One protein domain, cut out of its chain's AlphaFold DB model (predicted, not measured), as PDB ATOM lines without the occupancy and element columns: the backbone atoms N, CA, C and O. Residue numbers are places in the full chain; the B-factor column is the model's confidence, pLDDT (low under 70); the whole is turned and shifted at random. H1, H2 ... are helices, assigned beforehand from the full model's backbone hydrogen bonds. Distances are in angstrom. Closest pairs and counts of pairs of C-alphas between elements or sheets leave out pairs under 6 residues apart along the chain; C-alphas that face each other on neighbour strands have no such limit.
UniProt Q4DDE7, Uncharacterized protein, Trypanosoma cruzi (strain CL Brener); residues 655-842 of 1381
ATOM      1  N   ILE A 655      22.920   6.710 -35.243       90.87
ATOM      2  CA  ILE A 655      23.492   7.056 -33.931       90.87
ATOM      3  C   ILE A 655      23.504   8.576 -33.742       90.87
ATOM      4  O   ILE A 655      23.050   9.050 -32.704       90.87
ATOM      5  N   ALA A 656      23.935   9.347 -34.747       88.01
ATOM      6  CA  ALA A 656      23.955  10.809 -34.665       88.01
ATOM      7  C   ALA A 656      22.555  11.414 -34.453       88.01
ATOM      8  O   ALA A 656      22.415  12.414 -33.753       88.01
ATOM      9  N   PHE A 657      21.504  10.805 -35.019       90.50
ATOM     10  CA  PHE A 657      20.126  11.253 -34.805       90.50
ATOM     11  C   PHE A 657      19.641  11.009 -33.369       90.50
ATOM     12  O   PHE A 657      18.998  11.888 -32.792       90.50
ATOM     13  N   TYR A 658      19.942   9.842 -32.788       91.50
ATOM     14  CA  TYR A 658      19.502   9.480 -31.435       91.50
ATOM     15  C   TYR A 658      20.442   9.952 -30.317       91.50
ATOM     16  O   TYR A 658      20.045   9.900 -29.154       91.50
ATOM     17  N   GLN A 659      21.659  10.413 -30.629       90.69
ATOM     18  CA  GLN A 659      22.607  10.911 -29.633       90.69
ATOM     19  C   GLN A 659      21.991  12.094 -28.865       90.69
ATOM     20  O   GLN A 659      21.634  13.103 -29.484       90.69
ATOM     21  N   PRO A 660      21.870  12.015 -27.526       86.82
ATOM     22  CA  PRO A 660      21.148  13.010 -26.746       86.82
ATOM     23  C   PRO A 660      22.024  14.247 -26.513       86.82
ATOM     24  O   PRO A 660      22.525  14.478 -25.419       86.82
ATOM     25  N   SER A 661      22.245  15.031 -27.567       83.71
ATOM     26  CA  SER A 661      22.987  16.290 -27.524       83.71
ATOM     27  C   SER A 661      22.247  17.384 -28.294       83.71
ATOM     28  O   SER A 661      21.649  17.141 -29.346       83.71
ATOM     29  N   LEU A 662      22.281  18.603 -27.758       75.59
ATOM     30  CA  LEU A 662      21.764  19.804 -28.412       75.59
ATOM     31  C   LEU A 662      22.850  20.371 -29.336       75.59
ATOM     32  O   LEU A 662      23.563  21.302 -28.978       75.59
ATOM     33  N   GLN A 663      23.011  19.787 -30.526       67.52
ATOM     34  CA  GLN A 663      23.829  20.403 -31.575       67.52
ATOM     35  C   GLN A 663      22.982  21.382 -32.393       67.52
ATOM     36  O   GLN A 663      21.933  21.031 -32.925       67.52
ATOM     37  N   THR A 664      23.457  22.620 -32.515       55.78
ATOM     38  CA  THR A 664      22.722  23.770 -33.069       55.78
ATOM     39  C   THR A 664      22.444  23.711 -34.573       55.78
ATOM     40  O   THR A 664      21.693  24.546 -35.066       55.78
ATOM     41  N   GLN A 665      23.027  22.765 -35.318       65.17
ATOM     42  CA  GLN A 665      22.944  22.746 -36.788       65.17
ATOM     43  C   GLN A 665      22.212  21.534 -37.391       65.17
ATOM     44  O   GLN A 665      21.936  21.551 -38.588       65.17
ATOM     45  N   SER A 666      21.829  20.528 -36.594       67.39
ATOM     46  CA  SER A 666      21.197  19.294 -37.094       67.39
ATOM     47  C   SER A 666      19.957  18.919 -36.284       67.39
ATOM     48  O   SER A 666      19.955  18.987 -35.058       67.39
ATOM     49  N   ARG A 667      18.894  18.480 -36.966       77.85
ATOM     50  CA  ARG A 667      17.636  18.054 -36.333       77.85
ATOM     51  C   ARG A 667      17.788  16.657 -35.716       77.85
ATOM     52  O   ARG A 667      17.628  15.654 -36.408       77.85
ATOM     53  N   THR A 668      18.107  16.594 -34.424       85.98
ATOM     54  CA  THR A 668      18.248  15.349 -33.643       85.98
ATOM     55  C   THR A 668      16.921  14.914 -33.010       85.98
ATOM     56  O   THR A 668      15.963  15.692 -32.962       85.98
ATOM     57  N   PHE A 669      16.853  13.694 -32.471       87.98
ATOM     58  CA  PHE A 669      15.682  13.166 -31.757       87.98
ATOM     59  C   PHE A 669      15.226  14.082 -30.604       87.98
ATOM     60  O   PHE A 669      14.028  14.275 -30.404       87.98
ATOM     61  N   VAL A 670      16.172  14.721 -29.902       86.36
ATOM     62  CA  VAL A 670      15.892  15.647 -28.784       86.36
ATOM     63  C   VAL A 670      15.208  16.946 -29.246       86.36
ATOM     64  O   VAL A 670      14.525  17.603 -28.463       86.36
ATOM     65  N   SER A 671      15.361  17.311 -30.524       85.27
ATOM     66  CA  SER A 671      14.771  18.521 -31.118       85.27
ATOM     67  C   SER A 671      13.356  18.323 -31.688       85.27
ATOM     68  O   SER A 671      12.770  19.275 -32.204       85.27
ATOM     69  N   LEU A 672      12.801  17.104 -31.627       85.05
ATOM     70  CA  LEU A 672      11.468  16.800 -32.157       85.05
ATOM     71  C   LEU A 672      10.346  17.368 -31.285       85.05
ATOM     72  O   LEU A 672      10.435  17.389 -30.058       85.05
ATOM     73  N   ARG A 673       9.244  17.764 -31.928       81.97
ATOM     74  CA  ARG A 673       8.016  18.171 -31.228       81.97
ATOM     75  C   ARG A 673       7.252  16.945 -30.722       81.97
ATOM     76  O   ARG A 673       7.344  15.869 -31.311       81.97
ATOM     77  N   THR A 674       6.433  17.106 -29.682       75.03
ATOM     78  CA  THR A 674       5.657  16.007 -29.068       75.03
ATOM     79  C   THR A 674       4.777  15.250 -30.075       75.03
ATOM     80  O   THR A 674       4.644  14.035 -29.969       75.03
ATOM     81  N   GLU A 675       4.241  15.940 -31.088       79.40
ATOM     82  CA  GLU A 675       3.427  15.366 -32.177       79.40
ATOM     83  C   GLU A 675       4.228  14.473 -33.142       79.40
ATOM     84  O   GLU A 675       3.680  13.558 -33.750       79.40
ATOM     85  N   GLU A 676       5.532  14.723 -33.284       82.54
ATOM     86  CA  GLU A 676       6.425  14.004 -34.207       82.54
ATOM     87  C   GLU A 676       7.025  12.745 -33.555       82.54
ATOM     88  O   GLU A 676       7.531  11.853 -34.239       82.54
ATOM     89  N   CYS A 677       6.958  12.655 -32.224       81.36
ATOM     90  CA  CYS A 677       7.515  11.572 -31.422       81.36
ATOM     91  C   CYS A 677       6.540  10.377 -31.337       81.36
ATOM     92  O   CYS A 677       5.854  10.141 -30.332       81.36
ATOM     93  N   THR A 678       6.445   9.615 -32.430       83.93
ATOM     94  CA  THR A 678       5.611   8.404 -32.489       83.93
ATOM     95  C   THR A 678       6.176   7.307 -31.573       83.93
ATOM     96  O   THR A 678       7.391   7.218 -31.381       83.93
ATOM     97  N   PRO A 679       5.331   6.425 -31.001       81.97
ATOM     98  CA  PRO A 679       5.825   5.358 -30.129       81.97
ATOM     99  C   PRO A 679       6.694   4.358 -30.910       81.97
ATOM    100  O   PRO A 679       7.619   3.780 -30.352       81.97
ATOM    101  N   GLN A 680       6.454   4.214 -32.219       81.12
ATOM    102  CA  GLN A 680       7.294   3.438 -33.135       81.12
ATOM    103  C   GLN A 680       8.718   4.008 -33.233       81.12
ATOM    104  O   GLN A 680       9.674   3.242 -33.147       81.12
ATOM    105  N   LEU A 681       8.875   5.336 -33.336       87.48
ATOM    106  CA  LEU A 681      10.187   5.988 -33.386       87.48
ATOM    107  C   LEU A 681      10.953   5.837 -32.060       87.48
ATOM    108  O   LEU A 681      12.158   5.579 -32.075       87.48
ATOM    109  N   CYS A 682      10.265   5.955 -30.920       87.56
ATOM    110  CA  CYS A 682      10.847   5.682 -29.600       87.56
ATOM    111  C   CYS A 682      11.304   4.221 -29.485       87.56
ATOM    112  O   CYS A 682      12.455   3.952 -29.145       87.56
ATOM    113  N   ASN A 683      10.423   3.276 -29.830       84.72
ATOM    114  CA  ASN A 683      10.705   1.843 -29.758       84.72
ATOM    115  C   ASN A 683      11.851   1.434 -30.689       84.72
ATOM    116  O   ASN A 683      12.688   0.626 -30.297       84.72
ATOM    117  N   PHE A 684      11.931   2.022 -31.887       89.71
ATOM    118  CA  PHE A 684      13.052   1.805 -32.796       89.71
ATOM    119  C   PHE A 684      14.380   2.281 -32.190       89.71
ATOM    120  O   PHE A 684      15.353   1.533 -32.223       89.71
ATOM    121  N   GLY A 685      14.417   3.472 -31.577       89.46
ATOM    122  CA  GLY A 685      15.619   3.991 -30.911       89.46
ATOM    123  C   GLY A 685      16.114   3.085 -29.778       89.46
ATOM    124  O   GLY A 685      17.309   2.813 -29.675       89.46
ATOM    125  N   LEU A 686      15.192   2.549 -28.971       90.36
ATOM    126  CA  LEU A 686      15.519   1.590 -27.910       90.36
ATOM    127  C   LEU A 686      15.994   0.242 -28.475       90.36
ATOM    128  O   LEU A 686      16.987  -0.301 -27.996       90.36
ATOM    129  N   ALA A 687      15.333  -0.280 -29.513       87.82
ATOM    130  CA  ALA A 687      15.725  -1.528 -30.172       87.82
ATOM    131  C   ALA A 687      17.098  -1.420 -30.859       87.82
ATOM    132  O   ALA A 687      17.873  -2.380 -30.857       87.82
ATOM    133  N   LEU A 688      17.405  -0.252 -31.432       92.26
ATOM    134  CA  LEU A 688      18.705   0.053 -32.016       92.26
ATOM    135  C   LEU A 688      19.793   0.020 -30.938       92.26
ATOM    136  O   LEU A 688      20.802  -0.658 -31.122       92.26
ATOM    137  N   LEU A 689      19.565   0.686 -29.801       92.76
ATOM    138  CA  LEU A 689      20.490   0.675 -28.666       92.76
ATOM    139  C   LEU A 689      20.706  -0.752 -28.130       92.76
ATOM    140  O   LEU A 689      21.850  -1.164 -27.956       92.76
ATOM    141  N   ASP A 690      19.636  -1.541 -27.973       89.34
ATOM    142  CA  ASP A 690      19.720  -2.957 -27.575       89.34
ATOM    143  C   ASP A 690      20.599  -3.782 -28.534       89.34
ATOM    144  O   ASP A 690      21.337  -4.670 -28.104       89.34
ATOM    145  N   MET A 691      20.530  -3.518 -29.844       91.48
ATOM    146  CA  MET A 691      21.354  -4.207 -30.842       91.48
ATOM    147  C   MET A 691      22.838  -3.858 -30.681       91.48
ATOM    148  O   MET A 691      23.669  -4.765 -30.700       91.48
ATOM    149  N   PHE A 692      23.186  -2.586 -30.477       93.64
ATOM    150  CA  PHE A 692      24.582  -2.195 -30.247       93.64
ATOM    151  C   PHE A 692      25.129  -2.769 -28.936       93.64
ATOM    152  O   PHE A 692      26.200  -3.372 -28.940       93.64
ATOM    153  N   LEU A 693      24.360  -2.679 -27.849       91.62
ATOM    154  CA  LEU A 693      24.740  -3.207 -26.535       91.62
ATOM    155  C   LEU A 693      24.809  -4.743 -26.485       91.62
ATOM    156  O   LEU A 693      25.487  -5.320 -25.630       91.62
ATOM    157  N   SER A 694      24.159  -5.435 -27.429       87.77
ATOM    158  CA  SER A 694      24.210  -6.902 -27.518       87.77
ATOM    159  C   SER A 694      25.596  -7.448 -27.872       87.77
ATOM    160  O   SER A 694      25.851  -8.639 -27.692       87.77
ATOM    161  N   THR A 695      26.507  -6.596 -28.356       88.10
ATOM    162  CA  THR A 695      27.870  -6.991 -28.720       88.10
ATOM    163  C   THR A 695      28.909  -6.018 -28.172       88.10
ATOM    164  O   THR A 695      28.673  -4.815 -28.082       88.10
ATOM    165  N   ARG A 696      30.106  -6.526 -27.854       90.48
ATOM    166  CA  ARG A 696      31.226  -5.684 -27.408       90.48
ATOM    167  C   ARG A 696      31.629  -4.660 -28.475       90.48
ATOM    168  O   ARG A 696      31.750  -3.485 -28.164       90.48
ATOM    169  N   VAL A 697      31.734  -5.092 -29.736       90.32
ATOM    170  CA  VAL A 697      32.052  -4.209 -30.876       90.32
ATOM    171  C   VAL A 697      31.003  -3.105 -31.023       90.32
ATOM    172  O   VAL A 697      31.358  -1.953 -31.227       90.32
ATOM    173  N   GLY A 698      29.712  -3.428 -30.891       90.76
ATOM    174  CA  GLY A 698      28.656  -2.420 -30.947       90.76
ATOM    175  C   GLY A 698      28.717  -1.417 -29.791       90.76
ATOM    176  O   GLY A 698      28.465  -0.235 -30.005       90.76
ATOM    177  N   THR A 699      29.116  -1.853 -28.595       91.62
ATOM    178  CA  THR A 699      29.292  -0.969 -27.429       91.62
ATOM    179  C   THR A 699      30.499  -0.043 -27.611       91.62
ATOM    180  O   THR A 699      30.367   1.166 -27.452       91.62
ATOM    181  N   GLU A 700      31.633  -0.577 -28.078       92.13
ATOM    182  CA  GLU A 700      32.822   0.216 -28.436       92.13
ATOM    183  C   GLU A 700      32.500   1.261 -29.520       92.13
ATOM    184  O   GLU A 700      33.010   2.379 -29.487       92.13
ATOM    185  N   VAL A 701      31.610   0.933 -30.465       91.28
ATOM    186  CA  VAL A 701      31.119   1.875 -31.480       91.28
ATOM    187  C   VAL A 701      30.295   3.003 -30.851       91.28
ATOM    188  O   VAL A 701      30.511   4.164 -31.190       91.28
ATOM    189  N   LEU A 702      29.376   2.704 -29.925       92.93
ATOM    190  CA  LEU A 702      28.608   3.741 -29.217       92.93
ATOM    191  C   LEU A 702      29.526   4.717 -28.464       92.93
ATOM    192  O   LEU A 702      29.278   5.927 -28.490       92.93
ATOM    193  N   ASP A 703      30.595   4.209 -27.850       91.47
ATOM    194  CA  ASP A 703      31.599   5.026 -27.163       91.47
ATOM    195  C   ASP A 703      32.409   5.885 -28.142       91.47
ATOM    196  O   ASP A 703      32.575   7.082 -27.909       91.47
ATOM    197  N   GLN A 704      32.827   5.326 -29.286       90.45
ATOM    198  CA  GLN A 704      33.529   6.069 -30.345       90.45
ATOM    199  C   GLN A 704      32.700   7.238 -30.903       90.45
ATOM    200  O   GLN A 704      33.256   8.292 -31.208       90.45
ATOM    201  N   PHE A 705      31.374   7.087 -31.004       88.98
ATOM    202  CA  PHE A 705      30.464   8.171 -31.402       88.98
ATOM    203  C   PHE A 705      30.104   9.134 -30.256       88.98
ATOM    204  O   PHE A 705      29.371  10.103 -30.467       88.98
ATOM    205  N   GLY A 706      30.600   8.899 -29.040       90.82
ATOM    206  CA  GLY A 706      30.303   9.725 -27.871       90.82
ATOM    207  C   GLY A 706      28.849   9.622 -27.401       90.82
ATOM    208  O   GLY A 706      28.346  10.563 -26.780       90.82
ATOM    209  N   PHE A 707      28.156   8.516 -27.697       93.04
ATOM    210  CA  PHE A 707      26.772   8.293 -27.273       93.04
ATOM    211  C   PHE A 707      26.691   8.094 -25.752       93.04
ATOM    212  O   PHE A 707      25.964   8.825 -25.077       93.04
ATOM    213  N   THR A 708      27.514   7.196 -25.197       92.78
ATOM    214  CA  THR A 708      27.600   6.942 -23.745       92.78
ATOM    215  C   THR A 708      28.046   8.194 -22.987       92.78
ATOM    216  O   THR A 708      27.407   8.604 -22.022       92.78
ATOM    217  N   SER A 709      29.078   8.884 -23.485       92.82
ATOM    218  CA  SER A 709      29.553  10.149 -22.907       92.82
ATOM    219  C   SER A 709      28.490  11.258 -22.924       92.82
ATOM    220  O   SER A 709      28.456  12.091 -22.018       92.82
ATOM    221  N   ALA A 710      27.610  11.295 -23.932       92.50
ATOM    222  CA  ALA A 710      26.498  12.246 -23.964       92.50
ATOM    223  C   ALA A 710      25.449  11.936 -22.889       92.50
ATOM    224  O   ALA A 710      24.988  12.858 -22.221       92.50
ATOM    225  N   ILE A 711      25.120  10.657 -22.672       92.76
ATOM    226  CA  ILE A 711      24.232  10.240 -21.578       92.76
ATOM    227  C   ILE A 711      24.822  10.634 -20.217       92.76
ATOM    228  O   ILE A 711      24.130  11.264 -19.422       92.76
ATOM    229  N   VAL A 712      26.099  10.324 -19.975       93.64
ATOM    230  CA  VAL A 712      26.813  10.655 -18.727       93.64
ATOM    231  C   VAL A 712      26.778  12.159 -18.455       93.64
ATOM    232  O   VAL A 712      26.435  12.573 -17.352       93.64
ATOM    233  N   ARG A 713      27.059  12.984 -19.473       92.75
ATOM    234  CA  ARG A 713      26.999  14.448 -19.362       92.75
ATOM    235  C   ARG A 713      25.602  14.935 -18.983       92.75
ATOM    236  O   ARG A 713      25.482  15.739 -18.071       92.75
ATOM    237  N   ASN A 714      24.559  14.416 -19.634       91.53
ATOM    238  CA  ASN A 714      23.180  14.805 -19.333       91.53
ATOM    239  C   ASN A 714      22.769  14.440 -17.898       91.53
ATOM    240  O   ASN A 714      21.986  15.167 -17.296       91.53
ATOM    241  N   LEU A 715      23.275  13.327 -17.352       92.27
ATOM    242  CA  LEU A 715      23.048  12.949 -15.955       92.27
ATOM    243  C   LEU A 715      23.828  13.860 -14.995       92.27
ATOM    244  O   LEU A 715      23.261  14.331 -14.015       92.27
ATOM    245  N   GLN A 716      25.090  14.175 -15.301       92.87
ATOM    246  CA  GLN A 716      25.880  15.110 -14.494       92.87
ATOM    247  C   GLN A 716      25.260  16.517 -14.474       92.87
ATOM    248  O   GLN A 716      25.164  17.115 -13.412       92.87
ATOM    249  N   GLU A 717      24.736  17.009 -15.602       90.73
ATOM    250  CA  GLU A 717      24.024  18.296 -15.664       90.73
ATOM    251  C   GLU A 717      22.786  18.344 -14.748       90.73
ATOM    252  O   GLU A 717      22.430  19.416 -14.261       90.73
ATOM    253  N   VAL A 718      22.123  17.206 -14.502       90.92
ATOM    254  CA  VAL A 718      21.009  17.114 -13.540       90.92
ATOM    255  C   VAL A 718      21.529  17.185 -12.099       90.92
ATOM    256  O   VAL A 718      20.951  17.901 -11.280       90.92
ATOM    257  N   VAL A 719      22.640  16.501 -11.792       89.97
ATOM    258  CA  VAL A 719      23.310  16.593 -10.480       89.97
ATOM    259  C   VAL A 719      23.742  18.032 -10.204       89.97
ATOM    260  O   VAL A 719      23.423  18.567  -9.148       89.97
ATOM    261  N   ASP A 720      24.346  18.700 -11.183       87.56
ATOM    262  CA  ASP A 720      24.831  20.081 -11.063       87.56
ATOM    263  C   ASP A 720      23.687  21.126 -11.053       87.56
ATOM    264  O   ASP A 720      23.920  22.309 -10.807       87.56
ATOM    265  N   GLY A 721      22.440  20.712 -11.324       83.42
ATOM    266  CA  GLY A 721      21.258  21.585 -11.337       83.42
ATOM    267  C   GLY A 721      21.115  22.451 -12.597       83.42
ATOM    268  O   GLY A 721      20.336  23.404 -12.609       83.42
ATOM    269  N   THR A 722      21.836  22.130 -13.675       87.39
ATOM    270  CA  THR A 722      21.822  22.861 -14.956       87.39
ATOM    271  C   THR A 722      21.428  21.979 -16.159       87.39
ATOM    272  O   THR A 722      22.148  21.969 -17.163       87.39
ATOM    273  N   PRO A 723      20.303  21.232 -16.117       85.86
ATOM    274  CA  PRO A 723      19.941  20.272 -17.160       85.86
ATOM    275  C   PRO A 723      19.562  20.951 -18.485       85.86
ATOM    276  O   PRO A 723      18.571  21.681 -18.556       85.86
ATOM    277  N   GLN A 724      20.287  20.667 -19.574       84.86
ATOM    278  CA  GLN A 724      19.937  21.201 -20.901       84.86
ATOM    279  C   GLN A 724      18.998  20.279 -21.686       84.86
ATOM    280  O   GLN A 724      18.045  20.743 -22.322       84.86
ATOM    281  N   VAL A 725      19.265  18.967 -21.663       85.23
ATOM    282  CA  VAL A 725      18.466  17.949 -22.372       85.23
ATOM    283  C   VAL A 725      17.275  17.500 -21.524       85.23
ATOM    284  O   VAL A 725      16.138  17.587 -21.990       85.23
ATOM    285  N   LEU A 726      17.534  17.077 -20.281       87.69
ATOM    286  CA  LEU A 726      16.555  16.577 -19.303       87.69
ATOM    287  C   LEU A 726      15.922  17.715 -18.482       87.69
ATOM    288  O   LEU A 726      15.835  17.656 -17.257       87.69
ATOM    289  N   ASN A 727      15.515  18.780 -19.168       87.29
ATOM    290  CA  ASN A 727      14.852  19.924 -18.551       87.29
ATOM    291  C   ASN A 727      13.361  19.636 -18.274       87.29
ATOM    292  O   ASN A 727      12.781  18.683 -18.804       87.29
ATOM    293  N   ARG A 728      12.727  20.485 -17.453       85.06
ATOM    294  CA  ARG A 728      11.338  20.304 -16.994       85.06
ATOM    295  C   ARG A 728      10.335  20.195 -18.152       85.06
ATOM    296  O   ARG A 728       9.411  19.392 -18.083       85.06
ATOM    297  N   GLU A 729      10.547  20.948 -19.235       82.10
ATOM    298  CA  GLU A 729       9.684  20.930 -20.425       82.10
ATOM    299  C   GLU A 729       9.731  19.590 -21.174       82.10
ATOM    300  O   GLU A 729       8.697  19.102 -21.629       82.10
ATOM    301  N   ARG A 730      10.916  18.972 -21.304       84.76
ATOM    302  CA  ARG A 730      11.077  17.712 -22.047       84.76
ATOM    303  C   ARG A 730      10.819  16.474 -21.202       84.76
ATOM    304  O   ARG A 730      10.440  15.456 -21.780       84.76
ATOM    305  N   LEU A 731      10.995  16.531 -19.883       83.78
ATOM    306  CA  LEU A 731      10.877  15.355 -19.016       83.78
ATOM    307  C   LEU A 731       9.486  14.700 -19.081       83.78
ATOM    308  O   LEU A 731       9.373  13.477 -19.124       83.78
ATOM    309  N   GLY A 732       8.433  15.522 -19.175       79.96
ATOM    310  CA  GLY A 732       7.047  15.071 -19.346       79.96
ATOM    311  C   GLY A 732       6.693  14.605 -20.766       79.96
ATOM    312  O   GLY A 732       5.598  14.093 -20.992       79.96
ATOM    313  N   THR A 733       7.594  14.769 -21.739       86.64
ATOM    314  CA  THR A 733       7.385  14.327 -23.125       86.64
ATOM    315  C   THR A 733       7.962  12.932 -23.356       86.64
ATOM    316  O   THR A 733       8.855  12.468 -22.644       86.64
ATOM    317  N   ARG A 734       7.518  12.269 -24.431       85.09
ATOM    318  CA  ARG A 734       8.073  10.971 -24.853       85.09
ATOM    319  C   ARG A 734       9.574  11.022 -25.127       85.09
ATOM    320  O   ARG A 734      10.245  10.015 -24.937       85.09
ATOM    321  N   VAL A 735      10.108  12.174 -25.536       86.79
ATOM    322  CA  VAL A 735      11.544  12.359 -25.786       86.79
ATOM    323  C   VAL A 735      12.336  12.199 -24.489       86.79
ATOM    324  O   VAL A 735      13.230  11.358 -24.439       86.79
ATOM    325  N   GLY A 736      11.974  12.935 -23.428       86.13
ATOM    326  CA  GLY A 736      12.644  12.851 -22.124       86.13
ATOM    327  C   GLY A 736      12.549  11.452 -21.514       86.13
ATOM    328  O   GLY A 736      13.560  10.883 -21.108       86.13
ATOM    329  N   GLN A 737      11.359  10.846 -21.568       87.25
ATOM    330  CA  GLN A 737      11.150   9.465 -21.126       87.25
ATOM    331  C   GLN A 737      11.991   8.460 -21.924       87.25
ATOM    332  O   GLN A 737      12.560   7.547 -21.337       87.25
ATOM    333  N   THR A 738      12.122   8.631 -23.247       88.65
ATOM    334  CA  THR A 738      12.936   7.738 -24.091       88.65
ATOM    335  C   THR A 738      14.426   7.881 -23.776       88.65
ATOM    336  O   THR A 738      15.122   6.872 -23.720       88.65
ATOM    337  N   VAL A 739      14.927   9.098 -23.523       90.72
ATOM    338  CA  VAL A 739      16.334   9.322 -23.129       90.72
ATOM    339  C   VAL A 739      16.636   8.659 -21.782       90.72
ATOM    340  O   VAL A 739      17.654   7.984 -21.655       90.72
ATOM    341  N   LEU A 740      15.741   8.765 -20.795       91.08
ATOM    342  CA  LEU A 740      15.895   8.051 -19.520       91.08
ATOM    343  C   LEU A 740      15.755   6.530 -19.689       91.08
ATOM    344  O   LEU A 740      16.525   5.767 -19.115       91.08
ATOM    345  N   GLN A 741      14.858   6.064 -20.561       89.53
ATOM    346  CA  GLN A 741      14.783   4.649 -20.930       89.53
ATOM    347  C   GLN A 741      16.073   4.158 -21.596       89.53
ATOM    348  O   GLN A 741      16.458   3.021 -21.351       89.53
ATOM    349  N   MET A 742      16.776   4.982 -22.382       91.73
ATOM    350  CA  MET A 742      18.094   4.624 -22.922       91.73
ATOM    351  C   MET A 742      19.117   4.388 -21.805       91.73
ATOM    352  O   MET A 742      19.878   3.433 -21.912       91.73
ATOM    353  N   VAL A 743      19.092   5.162 -20.710       91.81
ATOM    354  CA  VAL A 743      19.909   4.879 -19.506       91.81
ATOM    355  C   VAL A 743      19.565   3.498 -18.948       91.81
ATOM    356  O   VAL A 743      20.449   2.667 -18.751       91.81
ATOM    357  N   GLY A 744      18.271   3.211 -18.793       88.78
ATOM    358  CA  GLY A 744      17.781   1.894 -18.385       88.78
ATOM    359  C   GLY A 744      18.257   0.744 -19.282       88.78
ATOM    360  O   GLY A 744      18.568  -0.343 -18.798       88.78
ATOM    361  N   ARG A 745      18.410   0.973 -20.592       89.69
ATOM    362  CA  ARG A 745      18.872  -0.045 -21.556       89.69
ATOM    363  C   ARG A 745      20.322  -0.470 -21.344       89.69
ATOM    364  O   ARG A 745      20.627  -1.644 -21.551       89.69
ATOM    365  N   TYR A 746      21.193   0.417 -20.857       92.84
ATOM    366  CA  TYR A 746      22.553   0.021 -20.469       92.84
ATOM    367  C   TYR A 746      22.531  -1.035 -19.356       92.84
ATOM    368  O   TYR A 746      23.273  -2.013 -19.430       92.84
ATOM    369  N   SER A 747      21.607  -0.912 -18.394       89.29
ATOM    370  CA  SER A 747      21.473  -1.874 -17.291       89.29
ATOM    371  C   SER A 747      20.917  -3.250 -17.688       89.29
ATOM    372  O   SER A 747      20.986  -4.185 -16.898       89.29
ATOM    373  N   LEU A 748      20.403  -3.412 -18.916       86.22
ATOM    374  CA  LEU A 748      19.825  -4.669 -19.417       86.22
ATOM    375  C   LEU A 748      20.841  -5.609 -20.091       86.22
ATOM    376  O   LEU A 748      20.483  -6.723 -20.474       86.22
ATOM    377  N   SER A 749      22.096  -5.186 -20.276       88.16
ATOM    378  CA  SER A 749      23.101  -5.949 -21.029       88.16
ATOM    379  C   SER A 749      24.446  -6.001 -20.306       88.16
ATOM    380  O   SER A 749      24.849  -5.034 -19.667       88.16
ATOM    381  N   ALA A 750      25.174  -7.115 -20.438       91.11
ATOM    382  CA  ALA A 750      26.490  -7.266 -19.812       91.11
ATOM    383  C   ALA A 750      27.486  -6.192 -20.286       91.11
ATOM    384  O   ALA A 750      28.201  -5.613 -19.474       91.11
ATOM    385  N   ASN A 751      27.501  -5.885 -21.592       92.38
ATOM    386  CA  ASN A 751      28.380  -4.846 -22.138       92.38
ATOM    387  C   ASN A 751      27.949  -3.441 -21.686       92.38
ATOM    388  O   ASN A 751      28.802  -2.618 -21.377       92.38
ATOM    389  N   GLY A 752      26.640  -3.176 -21.594       92.44
ATOM    390  CA  GLY A 752      26.121  -1.901 -21.099       92.44
ATOM    391  C   GLY A 752      26.455  -1.654 -19.628       92.44
ATOM    392  O   GLY A 752      26.881  -0.554 -19.289       92.44
ATOM    393  N   LEU A 753      26.370  -2.675 -18.767       92.15
ATOM    394  CA  LEU A 753      26.804  -2.575 -17.367       92.15
ATOM    395  C   LEU A 753      28.304  -2.273 -17.244       92.15
ATOM    396  O   LEU A 753      28.703  -1.453 -16.416       92.15
ATOM    397  N   MET A 754      29.135  -2.889 -18.091       92.94
ATOM    398  CA  MET A 754      30.568  -2.577 -18.145       92.94
ATOM    399  C   MET A 754      30.811  -1.131 -18.590       92.94
ATOM    400  O   MET A 754      31.555  -0.421 -17.920       92.94
ATOM    401  N   ALA A 755      30.115  -0.656 -19.628       92.85
ATOM    402  CA  ALA A 755      30.212   0.731 -20.084       92.85
ATOM    403  C   ALA A 755      29.753   1.738 -19.011       92.85
ATOM    404  O   ALA A 755      30.392   2.777 -18.828       92.85
ATOM    405  N   MET A 756      28.696   1.418 -18.248       94.06
ATOM    406  CA  MET A 756      28.253   2.218 -17.098       94.06
ATOM    407  C   MET A 756      29.335   2.313 -16.018       94.06
ATOM    408  O   MET A 756      29.526   3.384 -15.442       94.06
ATOM    409  N   ARG A 757      30.054   1.215 -15.746       93.09
ATOM    410  CA  ARG A 757      31.163   1.196 -14.784       93.09
ATOM    411  C   ARG A 757      32.355   2.012 -15.287       93.09
ATOM    412  O   ARG A 757      32.886   2.820 -14.534       93.09
ATOM    413  N   GLU A 758      32.744   1.837 -16.548       92.76
ATOM    414  CA  GLU A 758      33.876   2.542 -17.167       92.76
ATOM    415  C   GLU A 758      33.675   4.065 -17.208       92.76
ATOM    416  O   GLU A 758      34.622   4.814 -16.985       92.76
ATOM    417  N   HIS A 759      32.437   4.531 -17.412       93.34
ATOM    418  CA  HIS A 759      32.093   5.956 -17.451       93.34
ATOM    419  C   HIS A 759      31.590   6.526 -16.108       93.34
ATOM    420  O   HIS A 759      31.057   7.636 -16.079       93.34
ATOM    421  N   ASN A 760      31.731   5.789 -14.999       94.09
ATOM    422  CA  ASN A 760      31.274   6.188 -13.657       94.09
ATOM    423  C   ASN A 760      29.769   6.549 -13.561       94.09
ATOM    424  O   ASN A 760      29.361   7.361 -12.732       94.09
ATOM    425  N   MET A 761      28.911   5.933 -14.382       94.09
ATOM    426  CA  MET A 761      27.467   6.207 -14.358       94.09
ATOM    427  C   MET A 761      26.814   5.797 -13.032       94.09
ATOM    428  O   MET A 761      25.926   6.497 -12.559       94.09
ATOM    429  N   PHE A 762      27.258   4.699 -12.408       92.26
ATOM    430  CA  PHE A 762      26.732   4.268 -11.104       92.26
ATOM    431  C   PHE A 762      27.020   5.286  -9.996       92.26
ATOM    432  O   PHE A 762      26.137   5.567  -9.191       92.26
ATOM    433  N   GLY A 763      28.226   5.869  -9.983       92.44
ATOM    434  CA  GLY A 763      28.587   6.921  -9.031       92.44
ATOM    435  C   GLY A 763      27.710   8.161  -9.198       92.44
ATOM    436  O   GLY A 763      27.203   8.682  -8.213       92.44
ATOM    437  N   ILE A 764      27.444   8.573 -10.442       92.91
ATOM    438  CA  ILE A 764      26.556   9.709 -10.733       92.91
ATOM    439  C   ILE A 764      25.128   9.430 -10.245       92.91
ATOM    440  O   ILE A 764      24.523  10.296  -9.626       92.91
ATOM    441  N   ILE A 765      24.596   8.225 -10.481       92.28
ATOM    442  CA  ILE A 765      23.246   7.845 -10.031       92.28
ATOM    443  C   ILE A 765      23.146   7.830  -8.497       92.28
ATOM    444  O   ILE A 765      22.148   8.299  -7.964       92.28
ATOM    445  N   ASN A 766      24.159   7.335  -7.781       90.69
ATOM    446  CA  ASN A 766      24.155   7.384  -6.313       90.69
ATOM    447  C   ASN A 766      24.215   8.832  -5.806       90.69
ATOM    448  O   ASN A 766      23.387   9.217  -4.986       90.69
ATOM    449  N   ASN A 767      25.085   9.660  -6.395       91.17
ATOM    450  CA  ASN A 767      25.168  11.083  -6.065       91.17
ATOM    451  C   ASN A 767      23.838  11.816  -6.311       91.17
ATOM    452  O   ASN A 767      23.511  12.733  -5.571       91.17
ATOM    453  N   MET A 768      23.042  11.418  -7.313       91.04
ATOM    454  CA  MET A 768      21.704  11.991  -7.516       91.04
ATOM    455  C   MET A 768      20.782  11.773  -6.313       91.04
ATOM    456  O   MET A 768      20.008  12.665  -5.981       91.04
ATOM    457  N   PHE A 769      20.840  10.601  -5.670       90.16
ATOM    458  CA  PHE A 769      20.042  10.325  -4.474       90.16
ATOM    459  C   PHE A 769      20.605  11.031  -3.237       90.16
ATOM    460  O   PHE A 769      19.818  11.510  -2.427       90.16
ATOM    461  N   ASP A 770      21.929  11.143  -3.116       86.92
ATOM    462  CA  ASP A 770      22.574  11.844  -1.999       86.92
ATOM    463  C   ASP A 770      22.296  13.358  -2.040       86.92
ATOM    464  O   ASP A 770      21.947  13.958  -1.025       86.92
ATOM    465  N   GLU A 771      22.367  13.976  -3.223       85.83
ATOM    466  CA  GLU A 771      22.047  15.397  -3.445       85.83
ATOM    467  C   GLU A 771      20.547  15.698  -3.310       85.83
ATOM    468  O   GLU A 771      20.149  16.846  -3.094       85.83
ATOM    469  N   LEU A 772      19.693  14.674  -3.408       83.99
ATOM    470  CA  LEU A 772      18.267  14.776  -3.113       83.99
ATOM    471  C   LEU A 772      18.017  14.624  -1.604       83.99
ATOM    472  O   LEU A 772      17.230  13.788  -1.161       83.99
ATOM    473  N   SER A 773      18.708  15.442  -0.816       81.23
ATOM    474  CA  SER A 773      18.557  15.559   0.635       81.23
ATOM    475  C   SER A 773      18.642  17.034   1.062       81.23
ATOM    476  O   SER A 773      19.019  17.915   0.283       81.23
ATOM    477  N   GLY A 774      18.226  17.342   2.292       77.49
ATOM    478  CA  GLY A 774      18.329  18.697   2.853       77.49
ATOM    479  C   GLY A 774      17.511  19.779   2.124       77.49
ATOM    480  O   GLY A 774      16.357  19.572   1.743       77.49
ATOM    481  N   GLU A 775      18.091  20.978   1.961       73.38
ATOM    482  CA  GLU A 775      17.394  22.160   1.419       73.38
ATOM    483  C   GLU A 775      16.918  21.980  -0.030       73.38
ATOM    484  O   GLU A 775      15.838  22.462  -0.378       73.38
ATOM    485  N   ARG A 776      17.668  21.244  -0.863       79.73
ATOM    486  CA  ARG A 776      17.316  21.004  -2.274       79.73
ATOM    487  C   ARG A 776      16.032  20.179  -2.415       79.73
ATOM    488  O   ARG A 776      15.247  20.426  -3.326       79.73
ATOM    489  N   ALA A 777      15.789  19.254  -1.482       73.42
ATOM    490  CA  ALA A 777      14.562  18.461  -1.416       73.42
ATOM    491  C   ALA A 777      13.376  19.245  -0.826       73.42
ATOM    492  O   ALA A 777      12.240  19.083  -1.273       73.42
ATOM    493  N   ALA A 778      13.627  20.107   0.166       74.43
ATOM    494  CA  ALA A 778      12.587  20.912   0.808       74.43
ATOM    495  C   ALA A 778      12.109  22.096  -0.061       74.43
ATOM    496  O   ALA A 778      10.938  22.472   0.004       74.43
ATOM    497  N   ALA A 779      13.000  22.683  -0.868       71.36
ATOM    498  CA  ALA A 779      12.722  23.840  -1.718       71.36
ATOM    499  C   ALA A 779      13.443  23.724  -3.081       71.36
ATOM    500  O   ALA A 779      14.443  24.412  -3.312       71.36
ATOM    501  N   PRO A 780      12.950  22.878  -4.008       72.92
ATOM    502  CA  PRO A 780      13.581  22.698  -5.312       72.92
ATOM    503  C   PRO A 780      13.552  24.003  -6.113       72.92
ATOM    504  O   PRO A 780      12.530  24.694  -6.183       72.92
ATOM    505  N   SER A 781      14.676  24.350  -6.745       74.91
ATOM    506  CA  SER A 781      14.709  25.497  -7.657       74.91
ATOM    507  C   SER A 781      13.755  25.246  -8.839       74.91
ATOM    508  O   SER A 781      13.575  24.097  -9.240       74.91
ATOM    509  N   PRO A 782      13.142  26.278  -9.449       72.99
ATOM    510  CA  PRO A 782      12.133  26.081 -10.499       72.99
ATOM    511  C   PRO A 782      12.651  25.331 -11.739       72.99
ATOM    512  O   PRO A 782      11.852  24.783 -12.496       72.99
ATOM    513  N   ASN A 783      13.972  25.297 -11.943       75.45
ATOM    514  CA  ASN A 783      14.624  24.579 -13.041       75.45
ATOM    515  C   ASN A 783      15.236  23.234 -12.614       75.45
ATOM    516  O   ASN A 783      15.804  22.542 -13.458       75.45
ATOM    517  N   ASP A 784      15.145  22.868 -11.334       83.62
ATOM    518  CA  ASP A 784      15.712  21.625 -10.825       83.62
ATOM    519  C   ASP A 784      14.820  20.441 -11.204       83.62
ATOM    520  O   ASP A 784      13.645  20.386 -10.844       83.62
ATOM    521  N   THR A 785      15.376  19.494 -11.955       88.21
ATOM    522  CA  THR A 785      14.675  18.275 -12.378       88.21
ATOM    523  C   THR A 785      15.134  17.036 -11.616       88.21
ATOM    524  O   THR A 785      14.693  15.937 -11.947       88.21
ATOM    525  N   LEU A 786      15.988  17.188 -10.590       89.47
ATOM    526  CA  LEU A 786      16.613  16.070  -9.876       89.47
ATOM    527  C   LEU A 786      15.589  15.057  -9.346       89.47
ATOM    528  O   LEU A 786      15.700  13.873  -9.652       89.47
ATOM    529  N   GLN A 787      14.555  15.510  -8.627       87.15
ATOM    530  CA  GLN A 787      13.535  14.618  -8.060       87.15
ATOM    531  C   GLN A 787      12.797  13.813  -9.143       87.15
ATOM    532  O   GLN A 787      12.651  12.596  -9.017       87.15
ATOM    533  N   ASP A 788      12.350  14.471 -10.218       87.06
ATOM    534  CA  ASP A 788      11.621  13.804 -11.301       87.06
ATOM    535  C   ASP A 788      12.524  12.819 -12.065       87.06
ATOM    536  O   ASP A 788      12.098  11.725 -12.442       87.06
ATOM    537  N   VAL A 789      13.789  13.198 -12.289       89.87
ATOM    538  CA  VAL A 789      14.794  12.352 -12.941       89.87
ATOM    539  C   VAL A 789      15.088  11.128 -12.077       89.87
ATOM    540  O   VAL A 789      15.081  10.025 -12.613       89.87
ATOM    541  N   CYS A 790      15.251  11.273 -10.758       90.19
ATOM    542  CA  CYS A 790      15.402  10.148  -9.829       90.19
ATOM    543  C   CYS A 790      14.221   9.169  -9.923       90.19
ATOM    544  O   CYS A 790      14.429   7.964 -10.074       90.19
ATOM    545  N   GLN A 791      12.981   9.673  -9.902       87.44
ATOM    546  CA  GLN A 791      11.778   8.837 -10.006       87.44
ATOM    547  C   GLN A 791      11.706   8.079 -11.342       87.44
ATOM    548  O   GLN A 791      11.403   6.884 -11.366       87.44
ATOM    549  N   LEU A 792      12.007   8.745 -12.460       85.91
ATOM    550  CA  LEU A 792      11.973   8.141 -13.795       85.91
ATOM    551  C   LEU A 792      13.166   7.206 -14.063       85.91
ATOM    552  O   LEU A 792      12.997   6.179 -14.722       85.91
ATOM    553  N   ILE A 793      14.358   7.510 -13.539       88.86
ATOM    554  CA  ILE A 793      15.529   6.626 -13.631       88.86
ATOM    555  C   ILE A 793      15.251   5.324 -12.888       88.86
ATOM    556  O   ILE A 793      15.481   4.260 -13.466       88.86
ATOM    557  N   LEU A 794      14.684   5.380 -11.674       86.36
ATOM    558  CA  LEU A 794      14.295   4.181 -10.921       86.36
ATOM    559  C   LEU A 794      13.359   3.274 -11.734       86.36
ATOM    560  O   LEU A 794      13.512   2.058 -11.695       86.36
ATOM    561  N   GLN A 795      12.434   3.848 -12.512       83.63
ATOM    562  CA  GLN A 795      11.538   3.088 -13.400       83.63
ATOM    563  C   GLN A 795      12.249   2.446 -14.600       83.63
ATOM    564  O   GLN A 795      11.733   1.495 -15.189       83.63
ATOM    565  N   SER A 796      13.398   2.990 -14.998       82.32
ATOM    566  CA  SER A 796      14.143   2.551 -16.179       82.32
ATOM    567  C   SER A 796      15.221   1.507 -15.871       82.32
ATOM    568  O   SER A 796      15.513   0.677 -16.732       82.32
ATOM    569  N   LEU A 797      15.805   1.529 -14.667       86.48
ATOM    570  CA  LEU A 797      16.892   0.631 -14.277       86.48
ATOM    571  C   LEU A 797      16.406  -0.815 -14.115       86.48
ATOM    572  O   LEU A 797      15.377  -1.099 -13.505       86.48
ATOM    573  N   TYR A 798      17.190  -1.752 -14.637       83.01
ATOM    574  CA  TYR A 798      16.934  -3.179 -14.527       83.01
ATOM    575  C   TYR A 798      17.648  -3.769 -13.310       83.01
ATOM    576  O   TYR A 798      18.869  -3.742 -13.206       83.01
ATOM    577  N   ILE A 799      16.856  -4.317 -12.390       81.27
ATOM    578  CA  ILE A 799      17.304  -4.803 -11.073       81.27
ATOM    579  C   ILE A 799      17.603  -6.319 -11.096       81.27
ATOM    580  O   ILE A 799      18.263  -6.844 -10.199       81.27
ATOM    581  N   GLY A 800      17.095  -7.038 -12.103       73.76
ATOM    582  CA  GLY A 800      17.192  -8.499 -12.206       73.76
ATOM    583  C   GLY A 800      18.567  -9.005 -12.648       73.76
ATOM    584  O   GLY A 800      19.488  -8.230 -12.912       73.76
ATOM    585  N   ALA A 801      18.709 -10.328 -12.776       77.90
ATOM    586  CA  ALA A 801      19.934 -10.913 -13.308       77.90
ATOM    587  C   ALA A 801      20.079 -10.616 -14.811       77.90
ATOM    588  O   ALA A 801      19.146 -10.805 -15.600       77.90
ATOM    589  N   VAL A 802      21.267 -10.163 -15.215       80.30
ATOM    590  CA  VAL A 802      21.613  -9.866 -16.610       80.30
ATOM    591  C   VAL A 802      22.358 -11.061 -17.222       80.30
ATOM    592  O   VAL A 802      23.352 -11.519 -16.643       80.30
ATOM    593  N   PRO A 803      21.933 -11.584 -18.392       75.46
ATOM    594  CA  PRO A 803      22.613 -12.701 -19.048       75.46
ATOM    595  C   PRO A 803      24.108 -12.422 -19.261       75.46
ATOM    596  O   PRO A 803      24.480 -11.353 -19.743       75.46
ATOM    597  N   ASN A 804      24.962 -13.394 -18.929       80.65
ATOM    598  CA  ASN A 804      26.433 -13.318 -18.993       80.65
ATOM    599  C   ASN A 804      27.115 -12.305 -18.048       80.65
ATOM    600  O   ASN A 804      28.332 -12.162 -18.122       80.65
ATOM    601  N   TYR A 805      26.379 -11.631 -17.158       84.98
ATOM    602  CA  TYR A 805      26.944 -10.768 -16.108       84.98
ATOM    603  C   TYR A 805      26.558 -11.246 -14.702       84.98
ATOM    604  O   TYR A 805      27.371 -11.212 -13.783       84.98
ATOM    605  N   GLY A 806      25.326 -11.739 -14.545       84.67
ATOM    606  CA  GLY A 806      24.734 -12.045 -13.248       84.67
ATOM    607  C   GLY A 806      24.025 -10.825 -12.663       84.67
ATOM    608  O   GLY A 806      23.479  -9.998 -13.391       84.67
ATOM    609  N   VAL A 807      23.998 -10.735 -11.340       84.54
ATOM    610  CA  VAL A 807      23.392  -9.617 -10.612       84.54
ATOM    611  C   VAL A 807      24.406  -8.478 -10.471       84.54
ATOM    612  O   VAL A 807      25.554  -8.716 -10.104       84.54
ATOM    613  N   CYS A 808      23.977  -7.236 -10.705       88.60
ATOM    614  CA  CYS A 808      24.781  -6.041 -10.446       88.60
ATOM    615  C   CYS A 808      24.485  -5.473  -9.047       88.60
ATOM    616  O   CYS A 808      23.407  -4.928  -8.803       88.60
ATOM    617  N   GLU A 809      25.445  -5.590  -8.125       89.71
ATOM    618  CA  GLU A 809      25.298  -5.099  -6.746       89.71
ATOM    619  C   GLU A 809      25.259  -3.564  -6.668       89.71
ATOM    620  O   GLU A 809      24.610  -3.012  -5.783       89.71
ATOM    621  N   GLU A 810      25.858  -2.857  -7.628       90.63
ATOM    622  CA  GLU A 810      25.813  -1.394  -7.704       90.63
ATOM    623  C   GLU A 810      24.388  -0.865  -7.945       90.63
ATOM    624  O   GLU A 810      23.985   0.120  -7.327       90.63
ATOM    625  N   ILE A 811      23.580  -1.548  -8.769       88.89
ATOM    626  CA  ILE A 811      22.164  -1.190  -8.987       88.89
ATOM    627  C   ILE A 811      21.331  -1.490  -7.736       88.89
ATOM    628  O   ILE A 811      20.495  -0.680  -7.331       88.89
ATOM    629  N   ARG A 812      21.574  -2.637  -7.086       89.19
ATOM    630  CA  ARG A 812      20.913  -2.983  -5.817       89.19
ATOM    631  C   ARG A 812      21.234  -1.969  -4.720       89.19
ATOM    632  O   ARG A 812      20.358  -1.635  -3.925       89.19
ATOM    633  N   HIS A 813      22.468  -1.470  -4.678       90.74
ATOM    634  CA  HIS A 813      22.876  -0.410  -3.762       90.74
ATOM    635  C   HIS A 813      22.164   0.918  -4.058       90.74
ATOM    636  O   HIS A 813      21.657   1.539  -3.124       90.74
ATOM    637  N   ALA A 814      22.024   1.307  -5.330       89.86
ATOM    638  CA  ALA A 814      21.274   2.503  -5.719       89.86
ATOM    639  C   ALA A 814      19.806   2.456  -5.242       89.86
ATOM    640  O   ALA A 814      19.286   3.436  -4.715       89.86
ATOM    641  N   ILE A 815      19.147   1.294  -5.339       89.46
ATOM    642  CA  ILE A 815      17.760   1.117  -4.863       89.46
ATOM    643  C   ILE A 815      17.663   1.178  -3.341       89.46
ATOM    644  O   ILE A 815      16.736   1.794  -2.822       89.46
ATOM    645  N   ARG A 816      18.606   0.566  -2.612       90.40
ATOM    646  CA  ARG A 816      18.648   0.682  -1.145       90.40
ATOM    647  C   ARG A 816      18.848   2.132  -0.705       90.40
ATOM    648  O   ARG A 816      18.192   2.561   0.236       90.40
ATOM    649  N   SER A 817      19.696   2.877  -1.412       89.87
ATOM    650  CA  SER A 817      19.917   4.306  -1.160       89.87
ATOM    651  C   SER A 817      18.638   5.112  -1.416       89.87
ATOM    652  O   SER A 817      18.242   5.913  -0.579       89.87
ATOM    653  N   ALA A 818      17.904   4.809  -2.495       91.09
ATOM    654  CA  ALA A 818      16.603   5.420  -2.771       91.09
ATOM    655  C   ALA A 818      15.517   5.068  -1.729       91.09
ATOM    656  O   ALA A 818      14.684   5.913  -1.410       91.09
ATOM    657  N   LEU A 819      15.530   3.848  -1.173       89.74
ATOM    658  CA  LEU A 819      14.638   3.429  -0.079       89.74
ATOM    659  C   LEU A 819      14.975   4.082   1.266       89.74
ATOM    660  O   LEU A 819      14.110   4.126   2.127       89.74
ATOM    661  N   CYS A 820      16.199   4.579   1.456       88.08
ATOM    662  CA  CYS A 820      16.625   5.265   2.680       88.08
ATOM    663  C   CYS A 820      16.672   6.796   2.520       88.08
ATOM    664  O   CYS A 820      17.208   7.478   3.387       88.08
ATOM    665  N   ASN A 821      16.154   7.335   1.414       88.87
ATOM    666  CA  ASN A 821      16.183   8.766   1.126       88.87
ATOM    667  C   ASN A 821      15.144   9.544   1.962       88.87
ATOM    668  O   ASN A 821      14.069   9.028   2.286       88.87
ATOM    669  N   ASP A 822      15.426  10.814   2.253       85.95
ATOM    670  CA  ASP A 822      14.556  11.686   3.055       85.95
ATOM    671  C   ASP A 822      13.173  11.925   2.407       85.95
ATOM    672  O   ASP A 822      12.171  12.127   3.097       85.95
ATOM    673  N   VAL A 823      13.074  11.860   1.076       88.12
ATOM    674  CA  VAL A 823      11.850  12.172   0.329       88.12
ATOM    675  C   VAL A 823      10.915  10.960   0.232       88.12
ATOM    676  O   VAL A 823      11.174  10.007  -0.508       88.12
ATOM    677  N   ASN A 824       9.736  11.054   0.862       89.37
ATOM    678  CA  ASN A 824       8.705   9.999   0.863       89.37
ATOM    679  C   ASN A 824       8.337   9.496  -0.548       89.37
ATOM    680  O   ASN A 824       8.130   8.301  -0.750       89.37
ATOM    681  N   SER A 825       8.272  10.395  -1.543       87.16
ATOM    682  CA  SER A 825       7.927  10.021  -2.924       87.16
ATOM    683  C   SER A 825       8.978   9.109  -3.568       87.16
ATOM    684  O   SER A 825       8.615   8.147  -4.239       87.16
ATOM    685  N   VAL A 826      10.271   9.355  -3.331       87.65
ATOM    686  CA  VAL A 826      11.357   8.530  -3.878       87.65
ATOM    687  C   VAL A 826      11.392   7.168  -3.197       87.65
ATOM    688  O   VAL A 826      11.483   6.164  -3.906       87.65
ATOM    689  N   ARG A 827      11.197   7.112  -1.869       91.25
ATOM    690  CA  ARG A 827      11.058   5.840  -1.138       91.25
ATOM    691  C   ARG A 827       9.894   5.002  -1.673       91.25
ATOM    692  O   ARG A 827      10.070   3.818  -1.961       91.25
ATOM    693  N   LEU A 828       8.730   5.618  -1.900       88.78
ATOM    694  CA  LEU A 828       7.554   4.939  -2.460       88.78
ATOM    695  C   LEU A 828       7.801   4.422  -3.885       88.78
ATOM    696  O   LEU A 828       7.476   3.271  -4.196       88.78
ATOM    697  N   TYR A 829       8.410   5.239  -4.751       86.44
ATOM    698  CA  TYR A 829       8.779   4.804  -6.098       86.44
ATOM    699  C   TYR A 829       9.790   3.658  -6.057       86.44
ATOM    700  O   TYR A 829       9.607   2.685  -6.789       86.44
ATOM    701  N   ALA A 830      10.803   3.719  -5.190       89.24
ATOM    702  CA  ALA A 830      11.776   2.645  -5.015       89.24
ATOM    703  C   ALA A 830      11.107   1.340  -4.545       89.24
ATOM    704  O   ALA A 830      11.363   0.288  -5.134       89.24
ATOM    705  N   ALA A 831      10.174   1.401  -3.586       86.62
ATOM    706  CA  ALA A 831       9.390   0.245  -3.132       86.62
ATOM    707  C   ALA A 831       8.506  -0.340  -4.252       86.62
ATOM    708  O   ALA A 831       8.434  -1.558  -4.438       86.62
ATOM    709  N   THR A 832       7.901   0.520  -5.074       83.66
ATOM    710  CA  THR A 832       7.070   0.101  -6.214       83.66
ATOM    711  C   THR A 832       7.912  -0.501  -7.345       83.66
ATOM    712  O   THR A 832       7.497  -1.459  -8.000       83.66
ATOM    713  N   GLN A 833       9.117   0.015  -7.595       81.25
ATOM    714  CA  GLN A 833      10.026  -0.584  -8.579       81.25
ATOM    715  C   GLN A 833      10.606  -1.907  -8.087       81.25
ATOM    716  O   GLN A 833      10.698  -2.851  -8.872       81.25
ATOM    717  N   LEU A 834      10.905  -2.022  -6.788       83.71
ATOM    718  CA  LEU A 834      11.263  -3.293  -6.163       83.71
ATOM    719  C   LEU A 834      10.148  -4.333  -6.373       83.71
ATOM    720  O   LEU A 834      10.443  -5.461  -6.771       83.71
ATOM    721  N   HIS A 835       8.879  -3.925  -6.228       74.35
ATOM    722  CA  HIS A 835       7.710  -4.732  -6.596       74.35
ATOM    723  C   HIS A 835       7.771  -5.206  -8.046       74.35
ATOM    724  O   HIS A 835       7.761  -6.411  -8.300       74.35
ATOM    725  N   LYS A 836       7.925  -4.301  -9.015       71.02
ATOM    726  CA  LYS A 836       7.977  -4.673 -10.441       71.02
ATOM    727  C   LYS A 836       9.157  -5.584 -10.793       71.02
ATOM    728  O   LYS A 836       9.022  -6.439 -11.670       71.02
ATOM    729  N   ALA A 837      10.302  -5.410 -10.140       70.65
ATOM    730  CA  ALA A 837      11.507  -6.174 -10.431       70.65
ATOM    731  C   ALA A 837      11.512  -7.577  -9.816       70.65
ATOM    732  O   ALA A 837      11.752  -8.546 -10.538       70.65
ATOM    733  N   LEU A 838      11.227  -7.705  -8.514       72.92
ATOM    734  CA  LEU A 838      11.244  -9.003  -7.826       72.92
ATOM    735  C   LEU A 838      10.225  -9.974  -8.420       72.92
ATOM    736  O   LEU A 838      10.494 -11.169  -8.512       72.92
ATOM    737  N   TRP A 839       9.092  -9.462  -8.901       67.79
ATOM    738  CA  TRP A 839       8.088 -10.273  -9.581       67.79
ATOM    739  C   TRP A 839       8.539 -10.847 -10.928       67.79
ATOM    740  O   TRP A 839       8.007 -11.871 -11.357       67.79
ATOM    741  N   ARG A 840       9.504 -10.216 -11.608       68.89
ATOM    742  CA  ARG A 840      10.020 -10.691 -12.904       68.89
ATOM    743  C   ARG A 840      11.119 -11.738 -12.754       68.89
ATOM    744  O   ARG A 840      11.199 -12.631 -13.592       68.89
ATOM    745  N   ASP A 841      11.940 -11.636 -11.710       68.00
ATOM    746  CA  ASP A 841      13.073 -12.538 -11.465       68.00
ATOM    747  C   ASP A 841      13.203 -12.894  -9.977       68.00
ATOM    748  O   ASP A 841      14.180 -12.568  -9.294       68.00
ATOM    749  N   LEU A 842      12.180 -13.579  -9.456       70.79
ATOM    750  CA  LEU A 842      12.171 -14.015  -8.062       70.79
ATOM    751  C   LEU A 842      13.295 -15.028  -7.793       70.79
ATOM    752  O   LEU A 842      13.919 -14.974  -6.740       70.79
TER     753      LEU A 842
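AT A GLANCE: This is residues 655 to 842 of the 1381 residues of an uncharacterized protein of Trypanosoma cruzi (strain CL Brener) (UniProt Q4DDE7). What would one see first? A rounded block of helices in which H6 and H10 cross in the middle, with H2 packed on the side of H6 away from H10. Beyond H6, two nearly aligned pairs, H8 with H11 and H10 with H12, fill the other end, and H4 runs along one side from H3 to H8. What is it made of? The 188 printed residues hold twelve named helices, H1 to H12 in chain order, and no named strand: all helix. How large is it? It is compact, with a radius of gyration of the C-alphas of 16.0 A and spans of 41 by 40 by 28 A.

IN THESE COORDINATES: Where does the first half run? H1 is residues 655 to 658, from C-alpha 655 at (23.492, 7.056, -33.931); H2 is 679 to 693, 21.1 A long; H3 is 696 to 704. H4 is 707 to 719, 19.0 A, H5 is 728 to 731, and H6 is 734 to 746, 18.7 A. And the rest? H7 is 750 to 758, H8 761 to 771, H9 775 to 778, H10 786 to 796 and H11 809 to 819. H12, 824 to 838, is 21.0 A long and ends with C-alpha 838 at (11.244, -9.003, -7.826).

HOW THE PARTS SIT: How do H1 to H7 stand? H1 is close to H2 but not clearly touching, the closest C-alphas, of Tyr 658 and Gly 685, being 6.7 A apart. H2 touches H6 at Cys 682 and Thr 738, C-alphas 6.2 A apart, at a shallow tilt of 20 degrees, the same way. H3 touches H7 at Arg 696 and Asn 751, closest C-alphas 6.0 A apart. What does the hub H10 touch? It touches H6 at Gly 744 and Ser 796, closest C-alphas 4.3 A apart, at a steep tilt of 59 degrees; it also touches H12, only just touches H8 with 3 pairs of C-alphas within 8 A, and only just touches H4, only at their ends. Is there a bundle? H8, H10, H11 and H12 form one, up and down, each running against the one before it; H11 and H12 are a hairpin, with C-alphas 819 and 827 the closest, 4.4 A apart. Are the helix backbones whole? Every O i to N i+4 pair is within hydrogen-bond range in H2, H3, H4, H6, H7, H10, H11 and H12, and 6 of 7 in H8; H1, H5 and H9 are too short for such a pair.

THE WHOLE: Which points lie farthest apart? The C-alphas of Gln 665 and Leu 842, at 47.9 A; the printed part has no cut. Which links are long? Those from H1 to H2 and from H10 to H11. Where is confidence low? The mean pLDDT of the printed part is 86.0, with residues 663 to 666 and 839 to 841 under 70.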